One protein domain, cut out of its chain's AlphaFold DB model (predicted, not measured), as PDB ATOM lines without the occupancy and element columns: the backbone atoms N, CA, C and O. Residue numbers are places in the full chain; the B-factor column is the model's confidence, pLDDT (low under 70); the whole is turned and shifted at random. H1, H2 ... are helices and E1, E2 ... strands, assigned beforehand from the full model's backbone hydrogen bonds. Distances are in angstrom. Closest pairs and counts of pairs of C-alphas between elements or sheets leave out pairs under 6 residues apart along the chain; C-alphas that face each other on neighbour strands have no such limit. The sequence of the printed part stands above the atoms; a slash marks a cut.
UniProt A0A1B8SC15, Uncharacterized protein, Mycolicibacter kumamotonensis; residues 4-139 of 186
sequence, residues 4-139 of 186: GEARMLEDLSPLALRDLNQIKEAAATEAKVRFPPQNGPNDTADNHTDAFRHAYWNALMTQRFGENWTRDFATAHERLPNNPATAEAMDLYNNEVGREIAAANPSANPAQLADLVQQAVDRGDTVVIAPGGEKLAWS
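This is residues 4 to 139 of the 186 residues of an uncharacterized protein of Mycolicibacter kumamotonensis (UniProt A0A1B8SC15). H3 runs through the middle of a compact cluster of helices, with H2 and H6 packed on it to make an up-and-down bundle of three, each running against the one before it, and with H5 and H4 packed on it as well. H1 packs on H4 far from the middle, and the small strand hairpin E1 and E2 sits by the first residues of H3 and by H5. The printed part has 136 residues, with six named helices and then two named strands, H1 to H6, E1, E2; the sheet, E1 - E2, is antiparallel and the class is mostly helix. The whole is compact, with a radius of gyration of the C-alphas of 14.2 A, and rounded, spanning 42 by 34 by 26 A.

Start with H1, residues 4 to 10: it touches H4, residues 67 to 78, through residues 73 to 77 of H4 alone, closest at the C-alphas of Glu 5 and Ala 76, 5.3 A. Next, H2, residues 14 to 34, and the hub H3, residues 48 to 65, form a helical hairpin at a shallow tilt of 29 degrees, closest at the C-alphas of Ala 31 and Thr 49, 5.2 A. H3 touches H5, residues 85 to 104, at a steep tilt of 48 degrees; the C-alphas of Ala 55 and Gly 98 come to 3.8 A. H4 and H5 form a helical hairpin at 18 degrees, closest at the C-alphas of Glu 78 and Glu 88, 5.7 A. H6, residues 110 to 123, touches H3, with the C-alphas of Tyr 56 and Val 117 at 6.1 A; H2 and H4 are apart. At the hairpin of E1, residues 127 to 129, and E2, residues 136 to 138, find N 128 and O 137 within hydrogen-bond range at 2.9 A. The closest C-alphas of H5 and E1, Met 90 and Val 127, are 6.0 A apart. Every O i to N i+4 pair is within range in H1, H3, H4, H5 and H6, and 16 of 17 in H2.

Find C-alpha 4 at (221.368, 133.963, 85.034), where H1 begins. From C-alpha 14 H2 runs 30.3 A to C-alpha 34; H3 then covers 25.2 A, H4 16.4 A, H5 28.8 A and H6 19.9 A. E2 ends at C-alpha 138, (226.263, 147.009, 59.090).

The C-alphas farthest apart, Ser 13 and Gly 132, are 42.9 A apart. The printed part has no cut, and its long link is residues 35 to 47, between H2 and H3. Mean pLDDT of the printed part is 93.0; look for the low value, under 70, at Pro 81.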
ATOM      1  N   GLY A   4     221.104 135.114  85.904       77.19
ATOM      2  CA  GLY A   4     221.368 133.963  85.034       77.19
ATOM      3  C   GLY A   4     222.866 133.712  84.869       77.19
ATOM      4  O   GLY A   4     223.317 132.584  85.037       77.19
ATOM      5  N   GLU A   5     223.631 134.782  84.648       82.94
ATOM      6  CA  GLU A   5     225.092 134.741  84.568       82.94
ATOM      7  C   GLU A   5     225.702 134.195  85.867       82.94
ATOM      8  O   GLU A   5     226.490 133.256  85.826       82.94
ATOM      9  N   ALA A   6     225.271 134.703  87.030       80.75
ATOM     10  CA  ALA A   6     225.776 134.257  88.331       80.75
ATOM     11  C   ALA A   6     225.602 132.744  88.555       80.75
ATOM     12  O   ALA A   6     226.544 132.077  88.969       80.75
ATOM     13  N   ARG A   7     224.432 132.187  88.209       84.75
ATOM     14  CA  ARG A   7     224.162 130.745  88.348       84.75
ATOM     15  C   ARG A   7     225.086 129.894  87.484       84.75
ATOM     16  O   ARG A   7     225.578 128.877  87.944       84.75
ATOM     17  N   MET A   8     225.350 130.317  86.249       88.62
ATOM     18  CA  MET A   8     226.254 129.577  85.364       88.62
ATOM     19  C   MET A   8     227.710 129.631  85.839       88.62
ATOM     20  O   MET A   8     228.466 128.694  85.601       88.62
ATOM     21  N   LEU A   9     228.109 130.717  86.512       87.94
ATOM     22  CA  LEU A   9     229.451 130.860  87.082       87.94
ATOM     23  C   LEU A   9     229.665 129.996  88.330       87.94
ATOM     24  O   LEU A   9     230.790 129.557  88.558       87.94
ATOM     25  N   GLU A  10     228.620 129.740  89.120       86.81
ATOM     26  CA  GLU A  10     228.685 128.865  90.305       86.81
ATOM     27  C   GLU A  10     229.067 127.421  89.943       86.81
ATOM     28  O   GLU A  10     229.757 126.753  90.716       86.81
ATOM     29  N   ASP A  11     228.693 126.971  88.744       86.50
ATOM     30  CA  ASP A  11     228.986 125.625  88.242       86.50
ATOM     31  C   ASP A  11     230.395 125.495  87.628       86.50
ATOM     32  O   ASP A  11     230.839 124.392  87.286       86.50
ATOM     33  N   LEU A  12     231.136 126.601  87.480       89.12
ATOM     34  CA  LEU A  12     232.482 126.582  86.914       89.12
ATOM     35  C   LEU A  12     233.549 126.255  87.965       89.12
ATOM     36  O   LEU A  12     233.602 126.810  89.061       89.12
ATOM     37  N   SER A  13     234.506 125.409  87.575       92.75
ATOM     38  CA  SER A  13     235.721 125.213  88.371       92.75
ATOM     39  C   SER A  13     236.528 126.521  88.497       92.75
ATOM     40  O   SER A  13     236.483 127.363  87.596       92.75
ATOM     41  N   PRO A  14     237.372 126.680  89.536       93.81
ATOM     42  CA  PRO A  14     238.236 127.857  89.666       93.81
ATOM     43  C   PRO A  14     239.152 128.100  88.459       93.81
ATOM     44  O   PRO A  14     239.454 129.246  88.128       93.81
ATOM     45  N   LEU A  15     239.586 127.030  87.781       93.94
ATOM     46  CA  LEU A  15     240.368 127.140  86.548       93.94
ATOM     47  C   LEU A  15     239.515 127.694  85.403       93.94
ATOM     48  O   LEU A  15     239.931 128.646  84.758       93.94
ATOM     49  N   ALA A  16     238.302 127.173  85.219       93.94
ATOM     50  CA  ALA A  16     237.372 127.669  84.206       93.94
ATOM     51  C   ALA A  16     236.989 129.144  84.434       93.94
ATOM     52  O   ALA A  16     236.961 129.921  83.483       93.94
ATOM     53  N   LEU A  17     236.775 129.560  85.688       93.69
ATOM     54  CA  LEU A  17     236.544 130.967  86.040       93.69
ATOM     55  C   LEU A  17     237.749 131.851  85.703       93.69
ATOM     56  O   LEU A  17     237.593 132.957  85.186       93.69
ATOM     57  N   ARG A  18     238.965 131.367  85.981       94.94
ATOM     58  CA  ARG A  18     240.192 132.069  85.598       94.94
ATOM     59  C   ARG A  18     240.289 132.221  84.081       94.94
ATOM     60  O   ARG A  18     240.612 133.315  83.627       94.94
ATOM     61  N   ASP A  19     240.002 131.168  83.322       96.25
ATOM     62  CA  ASP A  19     240.052 131.214  81.858       96.25
ATOM     63  C   ASP A  19     239.016 132.185  81.293       96.25
ATOM     64  O   ASP A  19     239.343 132.978  80.418       96.25
ATOM     65  N   LEU A  20     237.790 132.185  81.829       95.75
ATOM     66  CA  LEU A  20     236.744 133.120  81.419       95.75
ATOM     67  C   LEU A  20     237.170 134.578  81.646       95.75
ATOM     68  O   LEU A  20     237.013 135.415  80.757       95.75
ATOM     69  N   ASN A  21     237.764 134.872  82.807       95.62
ATOM     70  CA  ASN A  21     238.300 136.203  83.098       95.62
ATOM     71  C   ASN A  21     239.436 136.577  82.134       95.62
ATOM     72  O   ASN A  21     239.463 137.692  81.624       95.62
ATOM     73  N   GLN A  22     240.348 135.651  81.834       97.69
ATOM     74  CA  GLN A  22     241.425 135.891  80.868       97.69
ATOM     75  C   GLN A  22     240.892 136.131  79.453       97.69
ATOM     76  O   GLN A  22     241.370 137.033  78.771       97.69
ATOM     77  N   ILE A  23     239.887 135.364  79.027       98.25
ATOM     78  CA  ILE A  23     239.209 135.521  77.737       98.25
ATOM     79  C   ILE A  23     238.541 136.899  77.643       98.25
ATOM     80  O   ILE A  23     238.692 137.583  76.631       98.25
ATOM     81  N   LYS A  24     237.866 137.342  78.710       96.62
ATOM     82  CA  LYS A  24     237.254 138.674  78.780       96.62
ATOM     83  C   LYS A  24     238.290 139.793  78.624       96.62
ATOM     84  O   LYS A  24     238.106 140.688  77.800       96.62
ATOM     85  N   GLU A  25     239.389 139.732  79.375       97.69
ATOM     86  CA  GLU A  25     240.459 140.739  79.309       97.69
ATOM     87  C   GLU A  25     241.184 140.739  77.956       97.69
ATOM     88  O   GLU A  25     241.515 141.802  77.419       97.69
ATOM     89  N   ALA A  26     241.401 139.557  77.371       97.62
ATOM     90  CA  ALA A  26     242.003 139.416  76.049       97.62
ATOM     91  C   ALA A  26     241.123 140.056  74.970       97.62
ATOM     92  O   ALA A  26     241.627 140.831  74.161       97.62
ATOM     93  N   ALA A  27     239.811 139.798  74.996       98.25
ATOM     94  CA  ALA A  27     238.882 140.390  74.041       98.25
ATOM     95  C   ALA A  27     238.814 141.919  74.166       98.25
ATOM     96  O   ALA A  27     238.878 142.622  73.160       98.25
ATOM     97  N   ALA A  28     238.751 142.444  75.394       97.56
ATOM     98  CA  ALA A  28     238.723 143.886  75.639       97.56
ATOM     99  C   ALA A  28     240.018 144.592  75.197       97.56
ATOM    100  O   ALA A  28     239.973 145.711  74.681       97.56
ATOM    101  N   THR A  29     241.167 143.945  75.402       97.81
ATOM    102  CA  THR A  29     242.475 144.470  74.994       97.81
ATOM    103  C   THR A  29     242.617 144.459  73.477       97.81
ATOM    104  O   THR A  29     242.919 145.494  72.884       97.81
ATOM    105  N   GLU A  30     242.348 143.317  72.841       98.31
ATOM    106  CA  GLU A  30     242.497 143.144  71.393       98.31
ATOM    107  C   GLU A  30     241.548 144.063  70.612       98.31
ATOM    108  O   GLU A  30     241.945 144.657  69.610       98.31
ATOM    109  N   ALA A  31     240.328 144.272  71.124       98.12
ATOM    110  CA  ALA A  31     239.375 145.217  70.552       98.12
ATOM    111  C   ALA A  31     239.957 146.626  70.421       98.12
ATOM    112  O   ALA A  31     239.887 147.223  69.353       98.12
ATOM    113  N   LYS A  32     240.599 147.139  71.477       96.94
ATOM    114  CA  LYS A  32     241.220 148.473  71.474       96.94
ATOM    115  C   LYS A  32     242.468 148.554  70.597       96.94
ATOM    116  O   LYS A  32     242.849 149.649  70.195       96.94
ATOM    117  N   VAL A  33     243.130 147.426  70.334       97.31
ATOM    118  CA  VAL A  33     244.293 147.367  69.436       97.31
ATOM    119  C   VAL A  33     243.851 147.432  67.976       97.31
ATOM    120  O   VAL A  33     244.441 148.179  67.200       97.31
ATOM    121  N   ARG A  34     242.819 146.668  67.601       97.19
ATOM    122  CA  ARG A  34     242.351 146.569  66.208       97.19
ATOM    123  C   ARG A  34     241.403 147.689  65.819       97.19
ATOM    124  O   ARG A  34     241.501 148.214  64.717       97.19
ATOM    125  N   PHE A  35     240.551 148.085  66.757       96.31
ATOM    126  CA  PHE A  35     239.623 149.196  66.634       96.31
ATOM    127  C   PHE A  35     239.845 150.192  67.791       96.31
ATOM    128  O   PHE A  35     238.999 150.305  68.675       96.31
ATOM    129  N   PRO A  36     240.986 150.912  67.855       96.19
ATOM    130  CA  PRO A  36     241.180 152.008  68.797       96.19
ATOM    131  C   PRO A  36     240.000 153.004  68.841       96.19
ATOM    132  O   PRO A  36     239.538 153.460  67.786       96.19
ATOM    133  N   PRO A  37     239.553 153.392  70.053       92.12
ATOM    134  CA  PRO A  37     238.528 154.414  70.262       92.12
ATOM    135  C   PRO A  37     238.870 155.737  69.572       92.12
ATOM    136  O   PRO A  37     239.987 156.237  69.725       92.12
ATOM    137  N   GLN A  38     237.913 156.320  68.846       92.12
ATOM    138  CA  GLN A  38     238.146 157.539  68.058       92.12
ATOM    139  C   GLN A  38     237.728 158.806  68.816       92.12
ATOM    140  O   GLN A  38     238.407 159.827  68.729       92.12
ATOM    141  N   ASN A  39     236.673 158.735  69.636       89.62
ATOM    142  CA  ASN A  39     236.112 159.893  70.344       89.62
ATOM    143  C   ASN A  39     236.529 159.971  71.824       89.62
ATOM    144  O   ASN A  39     235.829 160.533  72.667       89.62
ATOM    145  N   GLY A  40     237.698 159.411  72.149       88.44
ATOM    146  CA  GLY A  40     238.277 159.384  73.494       88.44
ATOM    147  C   GLY A  40     238.389 157.972  74.078       88.44
ATOM    148  O   GLY A  40     237.809 157.028  73.555       88.44
ATOM    149  N   PRO A  41     239.124 157.790  75.190       85.94
ATOM    150  CA  PRO A  41     239.498 156.461  75.697       85.94
ATOM    151  C   PRO A  41     238.319 155.584  76.151       85.94
ATOM    152  O   PRO A  41     238.496 154.379  76.328       85.94
ATOM    153  N   ASN A  42     237.142 156.182  76.347       85.88
ATOM    154  CA  ASN A  42     235.920 155.503  76.777       85.88
ATOM    155  C   ASN A  42     234.948 155.218  75.616       85.88
ATOM    156  O   ASN A  42     233.893 154.636  75.852       85.88
ATOM    157  N   ASP A  43     235.280 155.617  74.384       87.75
ATOM    158  CA  ASP A  43     234.481 155.362  73.178       87.75
ATOM    159  C   ASP A  43     234.678 153.911  72.705       87.75
ATOM    160  O   ASP A  43     235.320 153.619  71.697       87.75
ATOM    161  N   THR A  44     234.202 152.968  73.517       90.81
ATOM    162  CA  THR A  44     234.374 151.521  73.309       90.81
ATOM    163  C   THR A  44     233.052 150.764  73.267       90.81
ATOM    164  O   THR A  44     233.081 149.541  73.162       90.81
ATOM    165  N   ALA A  45     231.929 151.449  73.461       91.44
ATOM    166  CA  ALA A  45     230.593 150.863  73.474       91.44
ATOM    167  C   ALA A  45     229.856 151.208  72.177       91.44
ATOM    168  O   ALA A  45     230.160 152.240  71.578       91.44
ATOM    169  N   ASP A  46     228.904 150.372  71.762       91.81
ATOM    170  CA  ASP A  46     227.975 150.629  70.648       91.81
ATOM    171  C   ASP A  46     228.638 150.767  69.248       91.81
ATOM    172  O   ASP A  46     227.970 151.027  68.242       91.81
ATOM    173  N   ASN A  47     229.959 150.577  69.155       93.88
ATOM    174  CA  ASN A  47     230.784 150.896  67.985       93.88
ATOM    175  C   ASN A  47     231.617 149.694  67.488       93.88
ATOM    176  O   ASN A  47     231.472 148.576  67.974       93.88
ATOM    177  N   HIS A  48     232.512 149.896  66.511       97.12
ATOM    178  CA  HIS A  48     233.355 148.819  65.955       97.12
ATOM    179  C   HIS A  48     234.239 148.124  66.997       97.12
ATOM    180  O   HIS A  48     234.448 146.913  66.912       97.12
ATOM    181  N   THR A  49     234.720 148.866  68.000       97.75
ATOM    182  CA  THR A  49     235.447 148.304  69.151       97.75
ATOM    183  C   THR A  49     234.575 147.303  69.888       97.75
ATOM    184  O   THR A  49     235.043 146.245  70.306       97.75
ATOM    185  N   ASP A  50     233.300 147.643  70.053       97.00
ATOM    186  CA  ASP A  50     232.333 146.813  70.747       97.00
ATOM    187  C   ASP A  50     231.958 145.573  69.936       97.00
ATOM    188  O   ASP A  50     232.088 144.444  70.409       97.00
ATOM    189  N   ALA A  51     231.628 145.773  68.659       97.94
ATOM    190  CA  ALA A  51     231.309 144.692  67.737       97.94
ATOM    191  C   ALA A  51     232.432 143.649  67.666       97.94
ATOM    192  O   ALA A  51     232.176 142.446  67.770       97.94
ATOM    193  N   PHE A  52     233.689 144.100  67.566       98.62
ATOM    194  CA  PHE A  52     234.842 143.208  67.639       98.62
ATOM    195  C   PHE A  52     234.933 142.510  69.001       98.62
ATOM    196  O   PHE A  52     235.134 141.296  69.051       98.62
ATOM    197  N   ARG A  53     234.802 143.256  70.107       98.56
ATOM    198  CA  ARG A  53     234.910 142.708  71.466       98.56
ATOM    199  C   ARG A  53     233.919 141.567  71.677       98.56
ATOM    200  O   ARG A  53     234.341 140.509  72.133       98.56
ATOM    201  N   HIS A  54     232.649 141.759  71.330       98.44
ATOM    202  CA  HIS A  54     231.586 140.767  71.523       98.44
ATOM    203  C   HIS A  54     231.782 139.525  70.651       98.44
ATOM    204  O   HIS A  54     231.751 138.396  71.159       98.44
ATOM    205  N   ALA A  55     232.090 139.719  69.364       98.75
ATOM    206  CA  ALA A  55     232.364 138.617  68.449       98.75
ATOM    207  C   ALA A  55     233.608 137.818  68.870       98.75
ATOM    208  O   ALA A  55     233.564 136.592  68.973       98.75
ATOM    209  N   TYR A  56     234.714 138.485  69.198       98.88
ATOM    210  CA  TYR A  56     235.941 137.792  69.590       98.88
ATOM    211  C   TYR A  56     235.817 137.107  70.955       98.88
ATOM    212  O   TYR A  56     236.271 135.974  71.125       98.88
ATOM    213  N   TRP A  57     235.129 137.736  71.909       98.69
ATOM    214  CA  TRP A  57     234.818 137.125  73.198       98.69
ATOM    215  C   TRP A  57     234.021 135.825  73.035       98.69
ATOM    216  O   TRP A  57     234.392 134.799  73.613       98.69
ATOM    217  N   ASN A  58     232.987 135.826  72.188       98.75
ATOM    218  CA  ASN A  58     232.195 134.629  71.901       98.75
ATOM    219  C   ASN A  58     232.976 133.570  71.125       98.75
ATOM    220  O   ASN A  58     232.804 132.382  71.399       98.75
ATOM    221  N   ALA A  59     233.872 133.965  70.222       98.69
ATOM    222  CA  ALA A  59     234.730 133.020  69.519       98.69
ATOM    223  C   ALA A  59     235.650 132.257  70.496       98.69
ATOM    224  O   ALA A  59     235.713 131.024  70.474       98.69
ATOM    225  N   LEU A  60     236.307 132.977  71.412       98.69
ATOM    226  CA  LEU A  60     237.183 132.382  72.427       98.69
ATOM    227  C   LEU A  60     236.413 131.515  73.430       98.69
ATOM    228  O   LEU A  60     236.851 130.407  73.755       98.69
ATOM    229  N   MET A  61     235.260 131.990  73.912       98.44
ATOM    230  CA  MET A  61     234.407 131.203  74.804       98.44
ATOM    231  C   MET A  61     233.909 129.930  74.120       98.44
ATOM    232  O   MET A  61     233.954 128.869  74.735       98.44
ATOM    233  N   THR A  62     233.535 129.994  72.840       98.50
ATOM    234  CA  THR A  62     233.065 128.827  72.076       98.50
ATOM    235  C   THR A  62     234.137 127.754  71.979       98.50
ATOM    236  O   THR A  62     233.850 126.584  72.230       98.50
ATOM    237  N   GLN A  63     235.388 128.130  71.700       97.31
ATOM    238  CA  GLN A  63     236.491 127.166  71.692       97.31
ATOM    239  C   GLN A  63     236.780 126.577  73.080       97.31
ATOM    240  O   GLN A  63     237.177 125.417  73.184       97.31
ATOM    241  N   ARG A  64     236.603 127.359  74.155       97.38
ATOM    242  CA  ARG A  64     236.935 126.926  75.521       97.38
ATOM    243  C   ARG A  64     235.836 126.095  76.185       97.38
ATOM    244  O   ARG A  64     236.144 125.105  76.844       97.38
ATOM    245  N   PHE A  65     234.588 126.527  76.057       96.69
ATOM    246  CA  PHE A  65     233.435 126.036  76.814       96.69
ATOM    247  C   PHE A  65     232.366 125.383  75.930       96.69
ATOM    248  O   PHE A  65     231.433 124.767  76.444       96.69
ATOM    249  N   GLY A  66     232.507 125.478  74.607       97.00
ATOM    250  CA  GLY A  66     231.527 124.998  73.644       97.00
ATOM    251  C   GLY A  66     230.439 126.028  73.340       97.00
ATOM    252  O   GLY A  66     230.142 126.930  74.126       97.00
ATOM    253  N   GLU A  67     229.831 125.872  72.169       94.75
ATOM    254  CA  GLU A  67     228.877 126.825  71.594       94.75
ATOM    255  C   GLU A  67     227.608 126.996  72.440       94.75
ATOM    256  O   GLU A  67     227.221 128.119  72.749       94.75
ATOM    257  N   ASN A  68     226.994 125.891  72.881       95.12
ATOM    258  CA  ASN A  68     225.757 125.936  73.669       95.12
ATOM    259  C   ASN A  68     225.940 126.692  74.989       95.12
ATOM    260  O   ASN A  68     225.159 127.588  75.298       95.12
ATOM    261  N   TRP A  69     226.996 126.361  75.740       96.19
ATOM    262  CA  TRP A  69     227.303 127.050  76.992       96.19
ATOM    263  C   TRP A  69     227.575 128.535  76.743       96.19
ATOM    264  O   TRP A  69     227.057 129.391  77.456       96.19
ATOM    265  N   THR A  70     228.332 128.840  75.686       97.00
ATOM    266  CA  THR A  70     228.676 130.214  75.306       97.00
ATOM    267  C   THR A  70     227.444 131.039  74.956       97.00
ATOM    268  O   THR A  70     227.307 132.158  75.447       97.00
ATOM    269  N   ARG A  71     226.518 130.491  74.159       95.25
ATOM    270  CA  ARG A  71     225.257 131.156  73.807       95.25
ATOM    271  C   ARG A  71     224.442 131.484  75.050       95.25
ATOM    272  O   ARG A  71     223.987 132.619  75.190       95.25
ATOM    273  N   ASP A  72     224.258 130.511  75.937       92.44
ATOM    274  CA  ASP A  72     223.423 130.678  77.127       92.44
ATOM    275  C   ASP A  72     224.049 131.701  78.090       92.44
ATOM    276  O   ASP A  72     223.352 132.586  78.595       92.44
ATOM    277  N   PHE A  73     225.376 131.650  78.260       93.31
ATOM    278  CA  PHE A  73     226.128 132.584  79.092       93.31
ATOM    279  C   PHE A  73     226.089 134.013  78.537       93.31
ATOM    280  O   PHE A  73     225.717 134.941  79.256       93.31
ATOM    281  N   ALA A  74     226.417 134.197  77.256       92.25
ATOM    282  CA  ALA A  74     226.419 135.509  76.615       92.25
ATOM    283  C   ALA A  74     225.006 136.113  76.577       92.25
ATOM    284  O   ALA A  74     224.819 137.268  76.935       92.25
ATOM    285  N   THR A  75     223.979 135.313  76.270       89.69
ATOM    286  CA  THR A  75     222.580 135.775  76.320       89.69
ATOM    287  C   THR A  75     222.181 136.220  77.726       89.69
ATOM    288  O   THR A  75     221.464 137.205  77.894       89.69
ATOM    289  N   ALA A  76     222.627 135.504  78.761       87.94
ATOM    290  CA  ALA A  76     222.405 135.931  80.134       87.94
ATOM    291  C   ALA A  76     223.182 137.213  80.470       87.94
ATOM    292  O   ALA A  76     222.670 138.013  81.249       87.94
ATOM    293  N   HIS A  77     224.372 137.419  79.900       87.50
ATOM    294  CA  HIS A  77     225.179 138.623  80.091       87.50
ATOM    295  C   HIS A  77     224.495 139.877  79.526       87.50
ATOM    296  O   HIS A  77     224.436 140.879  80.236       87.50
ATOM    297  N   GLU A  78     223.901 139.804  78.326       84.50
ATOM    298  CA  GLU A  78     223.311 140.984  77.657       84.50
ATOM    299  C   GLU A  78     221.974 141.455  78.257       84.50
ATOM    300  O   GLU A  78     221.591 142.618  78.114       84.50
ATOM    301  N   ARG A  79     221.275 140.584  78.998       81.44
ATOM    302  CA  ARG A  79     219.966 140.863  79.625       81.44
ATOM    303  C   ARG A  79     220.067 141.701  80.906       81.44
ATOM    304  O   ARG A  79     219.411 141.414  81.916       81.44
ATOM    305  N   LEU A  80     220.927 142.716  80.906       75.62
ATOM    306  CA  LEU A  80     221.066 143.637  82.029       75.62
ATOM    307  C   LEU A  80     219.784 144.474  82.197       75.62
ATOM    308  O   LEU A  80     219.221 144.955  81.212       75.62
ATOM    309  N   PRO A  81     219.314 144.701  83.439       69.19
ATOM    310  CA  PRO A  81     218.189 145.597  83.678       69.19
ATOM    311  C   PRO A  81     218.475 146.991  83.109       69.19
ATOM    312  O   PRO A  81     219.509 147.582  83.422       69.19
ATOM    313  N   ASN A  82     217.530 147.534  82.341       70.50
ATOM    314  CA  ASN A  82     217.609 148.854  81.704       70.50
ATOM    315  C   ASN A  82     218.660 148.992  80.584       70.50
ATOM    316  O   ASN A  82     219.009 150.125  80.244       70.50
ATOM    317  N   ASN A  83     219.156 147.890  80.006       72.25
ATOM    318  CA  ASN A  83     219.954 147.971  78.783       72.25
ATOM    319  C   ASN A  83     219.062 148.461  77.621       72.25
ATOM    320  O   ASN A  83     217.953 147.936  77.459       72.25
ATOM    321  N   PRO A  84     219.473 149.469  76.830       82.69
ATOM    322  CA  PRO A  84     218.743 149.835  75.624       82.69
ATOM    323  C   PRO A  84     218.610 148.629  74.690       82.69
ATOM    324  O   PRO A  84     219.594 147.966  74.371       82.69
ATOM    325  N   ALA A  85     217.392 148.359  74.216       82.12
ATOM    326  CA  ALA A  85     217.114 147.169  73.409       82.12
ATOM    327  C   ALA A  85     217.930 147.122  72.102       82.12
ATOM    328  O   ALA A  85     218.222 146.040  71.600       82.12
ATOM    329  N   THR A  86     218.320 148.277  71.552       83.06
ATOM    330  CA  THR A  86     219.186 148.347  70.366       83.06
ATOM    331  C   THR A  86     220.623 147.903  70.668       83.06
ATOM    332  O   THR A  86     221.209 147.223  69.833       83.06
ATOM    333  N   ALA A  87     221.165 148.221  71.850       86.88
ATOM    334  CA  ALA A  87     222.495 147.766  72.275       86.88
ATOM    335  C   ALA A  87     222.477 146.253  72.514       86.88
ATOM    336  O   ALA A  87     223.256 145.525  71.912       86.88
ATOM    337  N   GLU A  88     221.479 145.764  73.261       89.19
ATOM    338  CA  GLU A  88     221.287 144.322  73.473       89.19
ATOM    339  C   GLU A  88     221.177 143.561  72.138       89.19
ATOM    340  O   GLU A  88     221.791 142.510  71.968       89.19
ATOM    341  N   ALA A  89     220.438 144.094  71.159       89.56
ATOM    342  CA  ALA A  89     220.324 143.475  69.839       89.56
ATOM    343  C   ALA A  89     221.656 143.454  69.067       89.56
ATOM    344  O   ALA A  89     221.959 142.454  68.414       89.56
ATOM    345  N   MET A  90     222.444 144.533  69.140       93.44
ATOM    346  CA  MET A  90     223.782 144.603  68.547       93.44
ATOM    347  C   MET A  90     224.696 143.531  69.152       93.44
ATOM    348  O   MET A  90     225.298 142.741  68.419       93.44
ATOM    349  N   ASP A  91     224.752 143.475  70.482       95.19
ATOM    350  CA  ASP A  91     225.615 142.565  71.227       95.19
ATOM    351  C   ASP A  91     225.233 141.110  70.963       95.19
ATOM    352  O   ASP A  91     226.088 140.304  70.600       95.19
ATOM    353  N   LEU A  92     223.942 140.764  71.039       93.94
ATOM    354  CA  LEU A  92     223.456 139.410  70.748       93.94
ATOM    355  C   LEU A  92     223.784 138.957  69.319       93.94
ATOM    356  O   LEU A  92     224.161 137.797  69.128       93.94
ATOM    357  N   TYR A  93     223.667 139.850  68.331       95.56
ATOM    358  CA  TYR A  93     224.008 139.538  66.943       95.56
ATOM    359  C   TYR A  93     225.513 139.297  66.780       95.56
ATOM    360  O   TYR A  93     225.931 138.267  66.255       95.56
ATOM    361  N   ASN A  94     226.343 140.207  67.288       97.94
ATOM    362  CA  ASN A  94     227.797 140.087  67.186       97.94
ATOM    363  C   ASN A  94     228.329 138.882  67.978       97.94
ATOM    364  O   ASN A  94     229.271 138.219  67.543       97.94
ATOM    365  N   ASN A  95     227.684 138.545  69.098       98.31
ATOM    366  CA  ASN A  95     227.944 137.329  69.858       98.31
ATOM    367  C   ASN A  95     227.734 136.071  68.991       98.31
ATOM    368  O   ASN A  95     228.563 135.164  69.039       98.31
ATOM    369  N   GLU A  96     226.658 136.010  68.196       97.62
ATOM    370  CA  GLU A  96     226.396 134.888  67.279       97.62
ATOM    371  C   GLU A  96     227.458 134.780  66.184       97.62
ATOM    372  O   GLU A  96     228.048 133.713  66.029       97.62
ATOM    373  N   VAL A  97     227.796 135.890  65.518       98.06
ATOM    374  CA  VAL A  97     228.866 135.921  64.501       98.06
ATOM    375  C   VAL A  97     230.175 135.351  65.062       98.06
ATOM    376  O   VAL A  97     230.857 134.558  64.414       98.06
ATOM    377  N   GLY A  98     230.516 135.699  66.306       98.56
ATOM    378  CA  GLY A  98     231.670 135.140  67.008       98.56
ATOM    379  C   GLY A  98     231.629 133.618  67.180       98.56
ATOM    380  O   GLY A  98     232.633 132.936  66.946       98.56
ATOM    381  N   ARG A  99     230.470 133.077  67.576       98.50
ATOM    382  CA  ARG A  99     230.262 131.628  67.725       98.50
ATOM    383  C   ARG A  99     230.393 130.906  66.385       98.50
ATOM    384  O   ARG A  99     231.120 129.917  66.311       98.50
ATOM    385  N   GLU A 100     229.778 131.436  65.329       98.00
ATOM    386  CA  GLU A 100     229.857 130.879  63.973       98.00
ATOM    387  C   GLU A 100     231.301 130.845  63.450       98.00
ATOM    388  O   GLU A 100     231.754 129.821  62.929       98.00
ATOM    389  N   ILE A 101     232.066 131.928  63.648       98.31
ATOM    390  CA  ILE A 101     233.486 131.989  63.263       98.31
ATOM    391  C   ILE A 101     234.287 130.894  63.974       98.31
ATOM    392  O   ILE A 101     235.084 130.206  63.329       98.31
ATOM    393  N   ALA A 102     234.085 130.700  65.279       98.19
ATOM    394  CA  ALA A 102     234.781 129.657  66.030       98.19
ATOM    395  C   ALA A 102     234.366 128.242  65.601       98.19
ATOM    396  O   ALA A 102     235.235 127.380  65.449       98.19
ATOM    397  N   ALA A 103     233.074 128.006  65.360       96.81
ATOM    398  CA  ALA A 103     232.557 126.719  64.896       96.81
ATOM    399  C   ALA A 103     233.102 126.344  63.507       96.81
ATOM    400  O   ALA A 103     233.475 125.192  63.275       96.81
ATOM    401  N   ALA A 104     233.224 127.321  62.602       96.94
ATOM    402  CA  ALA A 104     233.819 127.133  61.281       96.94
ATOM    403  C   ALA A 104     235.350 126.951  61.320       96.94
ATOM    404  O   ALA A 104     235.931 126.419  60.375       96.94
ATOM    405  N   ASN A 105     236.012 127.371  62.406       97.62
ATOM    406  CA  ASN A 105     237.470 127.368  62.543       97.62
ATOM    407  C   ASN A 105     237.926 126.713  63.867       97.62
ATOM    408  O   ASN A 105     238.607 127.349  64.679       97.62
ATOM    409  N   PRO A 106     237.619 125.422  64.101       96.19
ATOM    410  CA  PRO A 106     237.839 124.773  65.398       96.19
ATOM    411  C   PRO A 106     239.320 124.635  65.784       96.19
ATOM    412  O   PRO A 106     239.636 124.458  66.957       96.19
ATOM    413  N   SER A 107     240.238 124.707  64.815       96.38
ATOM    414  CA  SER A 107     241.688 124.630  65.035       96.38
ATOM    415  C   SER A 107     242.397 125.987  65.008       96.38
ATOM    416  O   SER A 107     243.625 126.019  65.097       96.38
ATOM    417  N   ALA A 108     241.669 127.095  64.824       97.62
ATOM    418  CA  ALA A 108     242.268 128.424  64.839       97.62
ATOM    419  C   ALA A 108     242.780 128.755  66.244       97.62
ATOM    420  O   ALA A 108     242.101 128.512  67.238       97.62
ATOM    421  N   ASN A 109     243.977 129.322  66.333       97.94
ATOM    422  CA  ASN A 109     244.474 129.882  67.584       97.94
ATOM    423  C   ASN A 109     243.831 131.265  67.858       97.94
ATOM    424  O   ASN A 109     243.218 131.842  66.955       97.94
ATOM    425  N   PRO A 110     243.993 131.840  69.066       98.31
ATOM    426  CA  PRO A 110     243.396 133.134  69.405       98.31
ATOM    427  C   PRO A 110     243.730 134.271  68.428       98.31
ATOM    428  O   PRO A 110     242.840 135.018  68.041       98.31
ATOM    429  N   ALA A 111     244.978 134.375  67.960       98.12
ATOM    430  CA  ALA A 111     245.369 135.418  67.007       98.12
ATOM    431  C   ALA A 111     244.674 135.241  65.645       98.12
ATOM    432  O   ALA A 111     244.205 136.213  65.061       98.12
ATOM    433  N   GLN A 112     244.538 133.999  65.174       98.56
ATOM    434  CA  GLN A 112     243.802 133.690  63.944       98.56
ATOM    435  C   GLN A 112     242.305 133.985  64.084       98.56
ATOM    436  O   GLN A 112     241.703 134.516  63.156       98.56
ATOM    437  N   LEU A 113     241.698 133.675  65.236       98.56
ATOM    438  CA  LEU A 113     240.311 134.062  65.507       98.56
ATOM    439  C   LEU A 113     240.149 135.584  65.529       98.56
ATOM    440  O   LEU A 113     239.197 136.092  64.947       98.56
ATOM    441  N   ALA A 114     241.084 136.311  66.140       98.75
ATOM    442  CA  ALA A 114     241.076 137.769  66.128       98.75
ATOM    443  C   ALA A 114     241.170 138.323  64.693       98.75
ATOM    444  O   ALA A 114     240.422 139.234  64.345       98.75
ATOM    445  N   ASP A 115     242.009 137.738  63.830       98.56
ATOM    446  CA  ASP A 115     242.094 138.110  62.409       98.56
ATOM    447  C   ASP A 115     240.784 137.864  61.653       98.56
ATOM    448  O   ASP A 115     240.359 138.711  60.867       98.56
ATOM    449  N   LEU A 116     240.127 136.730  61.899       98.69
ATOM    450  CA  LEU A 116     238.843 136.394  61.279       98.69
ATOM    451  C   LEU A 116     237.720 137.321  61.753       98.69
ATOM    452  O   LEU A 116     236.919 137.781  60.942       98.69
ATOM    453  N   VAL A 117     237.677 137.636  63.049       98.75
ATOM    454  CA  VAL A 117     236.691 138.570  63.606       98.75
ATOM    455  C   VAL A 117     236.927 139.984  63.085       98.75
ATOM    456  O   VAL A 117     235.968 140.662  62.730       98.75
ATOM    457  N   GLN A 118     238.182 140.426  62.964       98.50
ATOM    458  CA  GLN A 118     238.475 141.722  62.353       98.50
ATOM    459  C   GLN A 118     237.956 141.777  60.913       98.50
ATOM    460  O   GLN A 118     237.276 142.731  60.553       98.50
ATOM    461  N   GLN A 119     238.210 140.737  60.114       97.94
ATOM    462  CA  GLN A 119     237.689 140.660  58.747       97.94
ATOM    463  C   GLN A 119     236.158 140.689  58.709       97.94
ATOM    464  O   GLN A 119     235.591 141.325  57.824       97.94
ATOM    465  N   ALA A 120     235.481 140.034  59.654       97.94
ATOM    466  CA  ALA A 120     234.025 140.076  59.759       97.94
ATOM    467  C   ALA A 120     233.514 141.503  60.026       97.94
ATOM    468  O   ALA A 120     232.571 141.958  59.376       97.94
ATOM    469  N   VAL A 121     234.181 142.247  60.913       97.38
ATOM    470  CA  VAL A 121     233.867 143.662  61.164       97.38
ATOM    471  C   VAL A 121     234.152 144.528  59.931       97.38
ATOM    472  O   VAL A 121     233.295 145.297  59.510       97.38
ATOM    473  N   ASP A 122     235.309 144.371  59.291       94.44
ATOM    474  CA  ASP A 122     235.692 145.186  58.129       94.44
ATOM    475  C   ASP A 122     234.786 144.937  56.904       94.44
ATOM    476  O   ASP A 122     234.545 145.842  56.101       94.44
ATOM    477  N   ARG A 123     234.257 143.715  56.749       93.25
ATOM    478  CA  ARG A 123     233.374 143.338  55.631       93.25
ATOM    479  C   ARG A 123     231.901 143.667  55.848       93.25
ATOM    480  O   ARG A 123     231.151 143.610  54.875       93.25
ATOM    481  N   GLY A 124     231.495 144.060  57.056       94.62
ATOM    482  CA  GLY A 124     230.087 144.316  57.365       94.62
ATOM    483  C   GLY A 124     229.296 143.071  57.750       94.62
ATOM    484  O   GLY A 124     228.074 143.082  57.628       94.62
ATOM    485  N   ASP A 125     229.970 142.009  58.191       94.75
ATOM    486  CA  ASP A 125     229.319 140.791  58.686       94.75
ATOM    487  C   ASP A 125     228.774 141.007  60.112       94.75
ATOM    488  O   ASP A 125     227.905 140.271  60.561       94.75
ATOM    489  N   THR A 126     229.276 142.023  60.823       96.50
ATOM    490  CA  THR A 126     228.798 142.460  62.144       96.50
ATOM    491  C   THR A 126     227.941 143.724  62.049       96.50
ATOM    492  O   THR A 126     227.865 144.384  61.006       96.50
ATOM    493  N   VAL A 127     227.311 144.098  63.161       95.62
ATOM    494  CA  VAL A 127     226.504 145.319  63.269       95.62
ATOM    495  C   VAL A 127     227.042 146.260  64.342       95.62
ATOM    496  O   VAL A 127     227.637 145.831  65.327       95.62
ATOM    497  N   VAL A 128     226.812 147.553  64.144       94.50
ATOM    498  CA  VAL A 128     227.056 148.634  65.109       94.50
ATOM    499  C   VAL A 128     225.787 149.468  65.265       94.50
ATOM    500  O   VAL A 128     224.832 149.312  64.494       94.50
ATOM    501  N   ILE A 129     225.767 150.393  66.220       91.25
ATOM    502  CA  ILE A 129     224.674 151.356  66.328       91.25
ATOM    503  C   ILE A 129     224.797 152.401  65.217       91.25
ATOM    504  O   ILE A 129     225.820 153.072  65.050       91.25
ATOM    505  N   ALA A 130     223.731 152.549  64.435       88.19
ATOM    506  CA  ALA A 130     223.654 153.535  63.370       88.19
ATOM    507  C   ALA A 130     223.757 154.964  63.937       88.19
ATOM    508  O   ALA A 130     223.277 155.221  65.051       88.19
ATOM    509  N   PRO A 131     224.283 155.927  63.158       82.31
ATOM    510  CA  PRO A 131     224.202 157.338  63.514       82.31
ATOM    511  C   PRO A 131     222.754 157.720  63.868       82.31
ATOM    512  O   PRO A 131     221.830 157.482  63.090       82.31
ATOM    513  N   GLY A 132     222.550 158.273  65.064       78.69
ATOM    514  CA  GLY A 132     221.222 158.585  65.613       78.69
ATOM    515  C   GLY A 132     220.714 157.624  66.696       78.69
ATOM    516  O   GLY A 132     219.742 157.957  67.363       78.69
ATOM    517  N   GLY A 133     221.363 156.477  66.927       79.25
ATOM    518  CA  GLY A 133     221.177 155.685  68.156       79.25
ATOM    519  C   GLY A 133     219.957 154.756  68.206       79.25
ATOM    520  O   GLY A 133     219.817 153.977  69.147       79.25
ATOM    521  N   GLU A 134     219.064 154.824  67.215       76.94
ATOM    522  CA  GLU A 134     217.781 154.097  67.219       76.94
ATOM    523  C   GLU A 134     217.807 152.774  66.438       76.94
ATOM    524  O   GLU A 134     216.911 151.943  66.591       76.94
ATOM    525  N   LYS A 135     218.803 152.576  65.569       84.31
ATOM    526  CA  LYS A 135     218.864 151.447  64.631       84.31
ATOM    527  C   LYS A 135     220.231 150.791  64.641       84.31
ATOM    528  O   LYS A 135     221.221 151.413  65.014       84.31
ATOM    529  N   LEU A 136     220.273 149.561  64.149       88.81
ATOM    530  CA  LEU A 136     221.513 148.894  63.780       88.81
ATOM    531  C   LEU A 136     221.934 149.301  62.364       88.81
ATOM    532  O   LEU A 136     221.094 149.588  61.507       88.81
ATOM    533  N   ALA A 137     223.235 149.282  62.113       88.50
ATOM    534  CA  ALA A 137     223.830 149.405  60.792       88.50
ATOM    535  C   ALA A 137     224.918 148.343  60.625       88.50
ATOM    536  O   ALA A 137     225.573 147.962  61.594       88.50
ATOM    537  N   TRP A 138     225.126 147.876  59.395       93.94
ATOM    538  CA  TRP A 138     226.263 147.009  59.090       93.94
ATOM    539  C   TRP A 138     227.559 147.756  59.381       93.94
ATOM    540  O   TRP A 138     227.685 148.934  59.025       93.94
ATOM    541  N   SER A 139     228.520 147.088  60.007       94.44
ATOM    542  CA  SER A 139     229.765 147.714  60.458       94.44
ATOM    543  C   SER A 139     230.538 148.403  59.326       94.44
ATOM    544  O   SER A 139     231.093 149.475  59.539       94.44
TER     545      SER A 139